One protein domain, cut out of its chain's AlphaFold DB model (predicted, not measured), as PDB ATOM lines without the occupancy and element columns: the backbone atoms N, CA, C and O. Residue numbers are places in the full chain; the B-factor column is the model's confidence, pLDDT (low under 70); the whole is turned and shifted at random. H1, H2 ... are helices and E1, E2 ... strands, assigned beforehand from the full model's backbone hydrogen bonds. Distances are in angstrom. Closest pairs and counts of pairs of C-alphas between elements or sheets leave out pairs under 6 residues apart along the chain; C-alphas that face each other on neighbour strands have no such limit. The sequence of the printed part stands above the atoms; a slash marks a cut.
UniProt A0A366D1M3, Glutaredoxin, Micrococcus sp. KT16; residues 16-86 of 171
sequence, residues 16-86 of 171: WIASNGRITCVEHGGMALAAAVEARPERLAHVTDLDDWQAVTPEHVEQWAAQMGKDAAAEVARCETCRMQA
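AT A GLANCE: This is residues 16 to 86 of the 171 residues of the protein "Glutaredoxin" of Micrococcus sp. KT16 (UniProt A0A366D1M3). A small two-strand hairpin, E2 and E3, with helix H1 packed beside it makes one end of this domain, and two helices, H2 and H3, make a V at the other end. The short strand E1 lies in the middle, between the two ends, and the small last helix H4 sits beside E1. The printed part has 71 residues, with three named strands and four named helices in the order E1, H1, E2, E3, H2, H3, H4; the sheet, of order E2 - E3, is antiparallel, and the class is mixed, helices and strands. The whole is compact, with a radius of gyration of the C-alphas of 12.4 A, and it spans 34 by 26 by 19 A.

HOW THE PARTS SIT: E2, residues 45 to 47, and E3, residues 52 to 55, form a hairpin of antiparallel neighbour strands, with 165 degrees between their directions. N 46 and O 53 are 2.9 A apart, and N 53 and O 46 are 2.8 A apart, both within hydrogen-bond range. H1, residues 30 to 39, comes closest to E2 at the C-alphas of Ala 36 and His 46, 6.6 A apart. The closest C-alphas of H1 and E3 are those of Leu 33 and Trp 53, 7.6 A apart. E1, residues 23 to 25, pairs with no named strand; E1 and E3 are near each other, with 6 pairs of C-alphas within 10 A. H4, residues 80 to 85, comes closest to E1 at the C-alphas of Thr 24 and Glu 80, 6.0 A apart. H2, residues 58 to 68, and H3, residues 70 to 76, touch, and their closest C-alphas, those of Ala 65 and Ala 73, are 4.9 A apart. They run opposite ways at a steep tilt of 69 degrees, only just short of about perpendicular. H1 is apart from H2, H3 and H4. In H1, H2, H3 and H4 every O i to N i+4 pair is within hydrogen-bond range.

IN THESE COORDINATES: E1 begins at C-alpha 23, (237.789, 155.487, 114.013). E3 measures 10.3 A from first to last C-alpha, H1 14.4 A, H2 15.2 A and H3 10.0 A. H2 begins at C-alpha 58, (226.605, 156.399, 122.448). H4 ends at C-alpha 85, (248.031, 147.092, 119.939).

THE WHOLE: The two C-alphas farthest apart are those of Ala 39 and Gly 69, at 35.0 A. The printed part, residues 16 to 86, has no cut, and its six links between named elements are tight. The mean pLDDT of the printed part is 88.7; residues 84 to 86, of which 84 and 85 belong to H4, are under 70.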
ATOM      1  N   TRP A  16     236.823 159.248 117.830       95.00
ATOM      2  CA  TRP A  16     236.581 160.202 116.759       95.00
ATOM      3  C   TRP A  16     236.636 159.489 115.413       95.00
ATOM      4  O   TRP A  16     237.501 158.641 115.201       95.00
ATOM      5  N   ILE A  17     235.716 159.828 114.519       94.81
ATOM      6  CA  ILE A  17     235.637 159.331 113.149       94.81
ATOM      7  C   ILE A  17     236.205 160.411 112.232       94.81
ATOM      8  O   ILE A  17     235.759 161.556 112.292       94.81
ATOM      9  N   ALA A  18     237.191 160.050 111.420       93.94
ATOM     10  CA  ALA A  18     237.696 160.874 110.325       93.94
ATOM     11  C   ALA A  18     236.719 160.882 109.136       93.94
ATOM     12  O   ALA A  18     235.884 159.983 109.007       93.94
ATOM     13  N   SER A  19     236.870 161.824 108.204       92.81
ATOM     14  CA  SER A  19     236.037 161.904 106.990       92.81
ATOM     15  C   SER A  19     236.082 160.635 106.124       92.81
ATOM     16  O   SER A  19     235.112 160.297 105.446       92.81
ATOM     17  N   ASN A  20     237.184 159.884 106.186       90.38
ATOM     18  CA  ASN A  20     237.348 158.593 105.512       90.38
ATOM     19  C   ASN A  20     236.710 157.402 106.259       90.38
ATOM     20  O   ASN A  20     236.884 156.257 105.842       90.38
ATOM     21  N   GLY A  21     236.004 157.648 107.365       90.25
ATOM     22  CA  GLY A  21     235.341 156.629 108.178       90.25
ATOM     23  C   GLY A  21     236.244 155.933 109.199       90.25
ATOM     24  O   GLY A  21     235.772 155.072 109.941       90.25
ATOM     25  N   ARG A  22     237.535 156.285 109.279       91.00
ATOM     26  CA  ARG A  22     238.460 155.679 110.243       91.00
ATOM     27  C   ARG A  22     238.161 156.151 111.663       91.00
ATOM     28  O   ARG A  22     238.157 157.352 111.929       91.00
ATOM     29  N   ILE A  23     238.003 155.206 112.589       93.75
ATOM     30  CA  ILE A  23     237.789 155.487 114.013       93.75
ATOM     31  C   ILE A  23     239.132 155.490 114.749       93.75
ATOM     32  O   ILE A  23     239.897 154.524 114.707       93.75
ATOM     33  N   THR A  24     239.415 156.572 115.470       93.12
ATOM     34  CA  THR A  24     240.635 156.745 116.264       93.12
ATOM     35  C   THR A  24     240.345 157.315 117.653       93.12
ATOM     36  O   THR A  24     239.260 157.830 117.906       93.12
ATOM     37  N   CYS A  25     241.298 157.207 118.579       93.00
ATOM     38  CA  CYS A  25     241.258 157.920 119.856       93.00
ATOM     39  C   CYS A  25     242.076 159.213 119.759       93.00
ATOM     40  O   CYS A  25     242.862 159.387 118.831       93.00
ATOM     41  N   VAL A  26     241.928 160.105 120.739       92.25
ATOM     42  CA  VAL A  26     242.663 161.385 120.779       92.25
ATOM     43  C   VAL A  26     244.184 161.175 120.714       92.25
ATOM     44  O   VAL A  26     244.875 161.911 120.021       92.25
ATOM     45  N   GLU A  27     244.693 160.126 121.362       89.62
ATOM     46  CA  GLU A  27     246.123 159.786 121.386       89.62
ATOM     47  C   GLU A  27     246.654 159.320 120.019       89.62
ATOM     48  O   GLU A  27     247.766 159.665 119.626       89.62
ATOM     49  N   HIS A  28     245.843 158.589 119.248       90.75
ATOM     50  CA  HIS A  28     246.228 158.041 117.944       90.75
ATOM     51  C   HIS A  28     245.706 158.847 116.743       90.75
ATOM     52  O   HIS A  28     245.995 158.501 115.597       90.75
ATOM     53  N   GLY A  29     244.931 159.911 116.961       87.25
ATOM     54  CA  GLY A  29     244.465 160.826 115.910       87.25
ATOM     55  C   GLY A  29     245.481 161.899 115.514       87.25
ATOM     56  O   GLY A  29     245.196 162.728 114.654       87.25
ATOM     57  N   GLY A  30     246.673 161.870 116.115       88.56
ATOM     58  CA  GLY A  30     247.751 162.810 115.834       88.56
ATOM     59  C   GLY A  30     247.555 164.177 116.494       88.56
ATOM     60  O   GLY A  30     246.543 164.457 117.138       88.56
ATOM     61  N   MET A  31     248.556 165.048 116.334       88.69
ATOM     62  CA  MET A  31     248.622 166.327 117.054       88.69
ATOM     63  C   MET A  31     247.469 167.278 116.715       88.69
ATOM     64  O   MET A  31     247.005 167.988 117.601       88.69
ATOM     65  N   ALA A  32     246.989 167.285 115.466       88.94
ATOM     66  CA  ALA A  32     245.914 168.185 115.047       88.94
ATOM     67  C   ALA A  32     244.594 167.874 115.769       88.94
ATOM     68  O   ALA A  32     243.962 168.784 116.306       88.94
ATOM     69  N   LEU A  33     244.208 166.593 115.847       90.69
ATOM     70  CA  LEU A  33     243.031 166.181 116.612       90.69
ATOM     71  C   LEU A  33     243.237 166.444 118.107       90.69
ATOM     72  O   LEU A  33     242.368 167.034 118.742       90.69
ATOM     73  N   ALA A  34     244.386 166.045 118.661       90.50
ATOM     74  CA  ALA A  34     244.677 166.226 120.080       90.50
ATOM     75  C   ALA A  34     244.565 167.696 120.512       90.50
ATOM     76  O   ALA A  34     243.838 167.998 121.457       90.50
ATOM     77  N   ALA A  35     245.186 168.611 119.765       90.88
ATOM     78  CA  ALA A  35     245.122 170.043 120.040       90.88
ATOM     79  C   ALA A  35     243.700 170.609 119.884       90.88
ATOM     80  O   ALA A  35     243.272 171.435 120.689       90.88
ATOM     81  N   ALA A  36     242.945 170.163 118.874       90.62
ATOM     82  CA  ALA A  36     241.573 170.618 118.658       90.62
ATOM     83  C   ALA A  36     240.635 170.195 119.803       90.62
ATOM     84  O   ALA A  36     239.846 171.014 120.285       90.62
ATOM     85  N   VAL A  37     240.758 168.945 120.263       91.75
ATOM     86  CA  VAL A  37     239.985 168.396 121.386       91.75
ATOM     87  C   VAL A  37     240.400 169.041 122.706       91.75
ATOM     88  O   VAL A  37     239.538 169.375 123.511       91.75
ATOM     89  N   GLU A  38     241.695 169.272 122.926       89.50
ATOM     90  CA  GLU A  38     242.193 169.968 124.117       89.50
ATOM     91  C   GLU A  38     241.681 171.412 124.186       89.50
ATOM     92  O   GLU A  38     241.235 171.868 125.238       89.50
ATOM     93  N   ALA A  39     241.679 172.121 123.053       90.00
ATOM     94  CA  ALA A  39     241.215 173.500 122.994       90.00
ATOM     95  C   ALA A  39     239.709 173.633 123.271       90.00
ATOM     96  O   ALA A  39     239.282 174.650 123.819       90.00
ATOM     97  N   ARG A  40     238.897 172.655 122.838       90.38
ATOM     98  CA  ARG A  40     237.423 172.696 122.886       90.38
ATOM     99  C   ARG A  40     236.824 171.304 123.168       90.38
ATOM    100  O   ARG A  40     236.183 170.738 122.279       90.38
ATOM    101  N   PRO A  41     236.996 170.753 124.383       87.56
ATOM    102  CA  PRO A  41     236.626 169.369 124.709       87.56
ATOM    103  C   PRO A  41     235.116 169.098 124.672       87.56
ATOM    104  O   PRO A  41     234.698 167.943 124.664       87.56
ATOM    105  N   GLU A  42     234.290 170.144 124.672       86.50
ATOM    106  CA  GLU A  42     232.833 170.058 124.598       86.50
ATOM    107  C   GLU A  42     232.289 169.907 123.170       86.50
ATOM    108  O   GLU A  42     231.102 169.623 122.992       86.50
ATOM    109  N   ARG A  43     233.113 170.134 122.140       90.62
ATOM    110  CA  ARG A  43     232.669 170.013 120.748       90.62
ATOM    111  C   ARG A  43     232.591 168.548 120.341       90.62
ATOM    112  O   ARG A  43     233.435 167.744 120.702       90.62
ATOM    113  N   LEU A  44     231.578 168.221 119.541       92.44
ATOM    114  CA  LEU A  44     231.419 166.898 118.923       92.44
ATOM    115  C   LEU A  44     231.923 166.861 117.476       92.44
ATOM    116  O   LEU A  44     231.848 165.824 116.826       92.44
ATOM    117  N   ALA A  45     232.415 167.990 116.967       93.81
ATOM    118  CA  ALA A  45     232.998 168.090 115.644       93.81
ATOM    119  C   ALA A  45     234.167 169.079 115.640       93.81
ATOM    120  O   ALA A  45     234.061 170.178 116.200       93.81
ATOM    121  N   HIS A  46     235.258 168.704 114.977       93.25
ATOM    122  CA  HIS A  46     236.410 169.566 114.734       93.25
ATOM    123  C   HIS A  46     236.812 169.482 113.268       93.25
ATOM    124  O   HIS A  46     237.055 168.399 112.759       93.25
ATOM    125  N   VAL A  47     236.925 170.635 112.621       92.88
ATOM    126  CA  VAL A  47     237.556 170.766 111.307       92.88
ATOM    127  C   VAL A  47     238.998 171.180 111.559       92.88
ATOM    128  O   VAL A  47     239.229 172.199 112.219       92.88
ATOM    129  N   THR A  48     239.958 170.386 111.098       89.62
ATOM    130  CA  THR A  48     241.385 170.713 111.161       89.62
ATOM    131  C   THR A  48     241.970 170.811 109.755       89.62
ATOM    132  O   THR A  48     241.294 170.604 108.756       89.62
ATOM    133  N   ASP A  49     243.245 171.169 109.665       86.19
ATOM    134  CA  ASP A  49     244.012 171.163 108.418       86.19
ATOM    135  C   ASP A  49     244.238 169.753 107.843       86.19
ATOM    136  O   ASP A  49     244.501 169.615 106.650       86.19
ATOM    137  N   LEU A  50     244.136 168.716 108.681       82.50
ATOM    138  CA  LEU A  50     244.337 167.320 108.295       82.50
ATOM    139  C   LEU A  50     243.037 166.561 108.009       82.50
ATOM    140  O   LEU A  50     243.063 165.666 107.169       82.50
ATOM    141  N   ASP A  51     241.942 166.849 108.720       91.44
ATOM    142  CA  ASP A  51     240.689 166.097 108.571       91.44
ATOM    143  C   ASP A  51     239.485 166.802 109.221       91.44
ATOM    144  O   ASP A  51     239.635 167.713 110.044       91.44
ATOM    145  N   ASP A  52     238.296 166.290 108.905       94.12
ATOM    146  CA  ASP A  52     237.041 166.602 109.581       94.12
ATOM    147  C   ASP A  52     236.701 165.471 110.553       94.12
ATOM    148  O   ASP A  52     236.427 164.334 110.168       94.12
ATOM    149  N   TRP A  53     236.710 165.794 111.839       93.81
ATOM    150  CA  TRP A  53     236.551 164.835 112.919       93.81
ATOM    151  C   TRP A  53     235.165 164.928 113.530       93.81
ATOM    152  O   TRP A  53     234.747 166.006 113.956       93.81
ATOM    153  N   GLN A  54     234.491 163.789 113.665       95.50
ATOM    154  CA  GLN A  54     233.219 163.668 114.378       95.50
ATOM    155  C   GLN A  54     233.364 162.759 115.596       95.50
ATOM    156  O   GLN A  54     233.908 161.663 115.504       95.50
ATOM    157  N   ALA A  55     232.877 163.197 116.751       94.19
ATOM    158  CA  ALA A  55     232.900 162.396 117.966       94.19
ATOM    159  C   ALA A  55     232.002 161.159 117.820       94.19
ATOM    160  O   ALA A  55     230.826 161.269 117.467       94.19
ATOM    161  N   VAL A  56     232.527 159.987 118.177       93.94
ATOM    162  CA  VAL A  56     231.706 158.782 118.340       93.94
ATOM    163  C   VAL A  56     230.914 158.928 119.637       93.94
ATOM    164  O   VAL A  56     231.480 158.982 120.731       93.94
ATOM    165  N   THR A  57     229.593 158.986 119.514       90.81
ATOM    166  CA  THR A  57     228.658 159.117 120.642       90.81
ATOM    167  C   THR A  57     228.000 157.769 120.957       90.81
ATOM    168  O   THR A  57     228.011 156.875 120.109       90.81
ATOM    169  N   PRO A  58     227.385 157.600 122.144       87.94
ATOM    170  CA  PRO A  58     226.605 156.399 122.448       87.94
ATOM    171  C   PRO A  58     225.513 156.113 121.411       87.94
ATOM    172  O   PRO A  58     225.325 154.964 121.032       87.94
ATOM    173  N   GLU A  59     224.869 157.158 120.888       88.50
ATOM    174  CA  GLU A  59     223.836 157.037 119.856       88.50
ATOM    175  C   GLU A  59     224.383 156.418 118.561       88.50
ATOM    176  O   GLU A  59     223.748 155.538 117.989       88.50
ATOM    177  N   HIS A  60     225.594 156.793 118.130       92.31
ATOM    178  CA  HIS A  60     226.241 156.142 116.986       92.31
ATOM    179  C   HIS A  60     226.438 154.640 117.234       92.31
ATOM    180  O   HIS A  60     226.143 153.823 116.364       92.31
ATOM    181  N   VAL A  61     226.886 154.261 118.436       89.75
ATOM    182  CA  VAL A  61     227.099 152.850 118.799       89.75
ATOM    183  C   VAL A  61     225.780 152.079 118.830       89.75
ATOM    184  O   VAL A  61     225.726 150.941 118.367       89.75
ATOM    185  N   GLU A  62     224.706 152.686 119.333       90.00
ATOM    186  CA  GLU A  62     223.363 152.098 119.327       90.00
ATOM    187  C   GLU A  62     222.821 151.919 117.905       90.00
ATOM    188  O   GLU A  62     222.288 150.856 117.579       90.00
ATOM    189  N   GLN A  63     223.006 152.917 117.038       90.06
ATOM    190  CA  GLN A  63     222.627 152.844 115.627       90.06
ATOM    191  C   GLN A  63     223.389 151.732 114.897       90.06
ATOM    192  O   GLN A  63     222.777 150.938 114.181       90.06
ATOM    193  N   TRP A  64     224.701 151.606 115.123       93.31
ATOM    194  CA  TRP A  64     225.477 150.484 114.594       93.31
ATOM    195  C   TRP A  64     224.964 149.157 115.147       93.31
ATOM    196  O   TRP A  64     224.700 148.239 114.378       93.31
ATOM    197  N   ALA A  65     224.726 149.056 116.457       91.94
ATOM    198  CA  ALA A  65     224.230 147.831 117.079       91.94
ATOM    199  C   ALA A  65     222.876 147.380 116.509       91.94
ATOM    200  O   ALA A  65     222.645 146.178 116.382       91.94
ATOM    201  N   ALA A  66     222.009 148.320 116.128       92.62
ATOM    202  CA  ALA A  66     220.745 148.023 115.460       92.62
ATOM    203  C   ALA A  66     220.932 147.450 114.042       92.62
ATOM    204  O   ALA A  66     220.109 146.655 113.596       92.62
ATOM    205  N   GLN A  67     222.005 147.828 113.342       89.94
ATOM    206  CA  GLN A  67     222.291 147.384 111.973       89.94
ATOM    207  C   GLN A  67     223.100 146.082 111.916       89.94
ATOM    208  O   GLN A  67     222.806 145.216 111.096       89.94
ATOM    209  N   MET A  68     224.121 145.941 112.768       89.88
ATOM    210  CA  MET A  68     225.115 144.857 112.689       89.88
ATOM    211  C   MET A  68     225.174 143.955 113.930       89.88
ATOM    212  O   MET A  68     225.964 143.015 113.969       89.88
ATOM    213  N   GLY A  69     224.345 144.213 114.944       91.81
ATOM    214  CA  GLY A  69     224.385 143.516 116.229       91.81
ATOM    215  C   GLY A  69     225.364 144.147 117.224       91.81
ATOM    216  O   GLY A  69     226.313 144.844 116.860       91.81
ATOM    217  N   LYS A  70     225.118 143.911 118.520       85.06
ATOM    218  CA  LYS A  70     225.829 144.575 119.630       85.06
ATOM    219  C   LYS A  70     227.330 144.279 119.653       85.06
ATOM    220  O   LYS A  70     228.118 145.195 119.867       85.06
ATOM    221  N   ASP A  71     227.718 143.028 119.413       82.19
ATOM    222  CA  ASP A  71     229.122 142.613 119.502       82.19
ATOM    223  C   ASP A  71     229.962 143.214 118.374       82.19
ATOM    224  O   ASP A  71     231.033 143.770 118.618       82.19
ATOM    225  N   ALA A  72     229.430 143.190 117.151       83.38
ATOM    226  CA  ALA A  72     230.086 143.777 115.993       83.38
ATOM    227  C   ALA A  72     230.162 145.313 116.114       83.38
ATOM    228  O   ALA A  72     231.205 145.904 115.839       83.38
ATOM    229  N   ALA A  73     229.114 145.972 116.624       87.62
ATOM    230  CA  ALA A  73     229.150 147.410 116.902       87.62
ATOM    231  C   ALA A  73     230.186 147.780 117.978       87.62
ATOM    232  O   ALA A  73     230.908 148.765 117.829       87.62
ATOM    233  N   ALA A  74     230.316 146.974 119.037       84.75
ATOM    234  CA  ALA A  74     231.330 147.171 120.072       84.75
ATOM    235  C   ALA A  74     232.764 146.923 119.572       84.75
ATOM    236  O   ALA A  74     233.721 147.410 120.180       84.75
ATOM    237  N   GLU A  75     232.939 146.144 118.504       83.00
ATOM    238  CA  GLU A  75     234.225 145.951 117.835       83.00
ATOM    239  C   GLU A  75     234.593 147.138 116.937       83.00
ATOM    240  O   GLU A  75     235.739 147.586 116.978       83.00
ATOM    241  N   VAL A  76     233.621 147.679 116.196       86.25
ATOM    242  CA  VAL A  76     233.789 148.885 115.367       86.25
ATOM    243  C   VAL A  76     234.001 150.136 116.219       86.25
ATOM    244  O   VAL A  76     234.834 150.967 115.873       86.25
ATOM    245  N   ALA A  77     233.320 150.264 117.363       89.25
ATOM    246  CA  ALA A  77     233.431 151.398 118.286       89.25
ATOM    247  C   ALA A  77     234.750 151.397 119.090       89.25
ATOM    248  O   ALA A  77     234.753 151.443 120.323       89.25
ATOM    249  N   ARG A  78     235.889 151.306 118.399       88.81
ATOM    250  CA  ARG A  78     237.246 151.283 118.955       88.81
ATOM    251  C   ARG A  78     238.206 151.997 118.018       88.81
ATOM    252  O   ARG A  78     238.028 151.989 116.808       88.81
ATOM    253  N   CYS A  79     239.271 152.555 118.580       90.56
ATOM    254  CA  CYS A  79     240.380 153.052 117.777       90.56
ATOM    255  C   CYS A  79     241.058 151.883 117.047       90.56
ATOM    256  O   CYS A  79     241.449 150.905 117.688       90.56
ATOM    257  N   GLU A  80     241.228 152.007 115.731       85.94
ATOM    258  CA  GLU A  80     241.865 150.986 114.890       85.94
ATOM    259  C   GLU A  80     243.293 150.668 115.364       85.94
ATOM    260  O   GLU A  80     243.654 149.506 115.552       85.94
ATOM    261  N   THR A  81     244.078 151.699 115.684       86.00
ATOM    262  CA  THR A  81     245.436 151.549 116.217       86.00
ATOM    263  C   THR A  81     245.447 150.879 117.595       86.00
ATOM    264  O   THR A  81     246.223 149.951 117.818       86.00
ATOM    265  N   CYS A  82     244.552 151.277 118.512       83.12
ATOM    266  CA  CYS A  82     244.423 150.615 119.817       83.12
ATOM    267  C   CYS A  82     243.999 149.150 119.676       83.12
ATOM    268  O   CYS A  82     244.433 148.321 120.464       83.12
ATOM    269  N   ARG A  83     243.152 148.815 118.692       76.38
ATOM    270  CA  ARG A  83     242.734 147.433 118.419       76.38
ATOM    271  C   ARG A  83     243.911 146.570 117.966       76.38
ATOM    272  O   ARG A  83     243.983 145.422 118.383       76.38
ATOM    273  N   MET A  84     244.822 147.122 117.164       66.69
ATOM    274  CA  MET A  84     246.030 146.422 116.701       66.69
ATOM    275  C   MET A  84     247.086 146.249 117.804       66.69
ATOM    276  O   MET A  84     247.879 145.315 117.744       66.69
ATOM    277  N   GLN A  85     247.108 147.145 118.795       65.44
ATOM    278  CA  GLN A  85     248.031 147.092 119.939       65.44
ATOM    279  C   GLN A  85     247.436 146.425 121.184       65.44
ATOM    280  O   GLN A  85     248.164 146.138 122.135       65.44
ATOM    281  N   ALA A  86     246.126 146.178 121.206       56.12
ATOM    282  CA  ALA A  86     245.525 145.340 122.226       56.12
ATOM    283  C   ALA A  86     246.193 143.959 122.128       56.12
ATOM    284  O   ALA A  86     246.283 143.432 121.014       56.12
TER     285      ALA A  86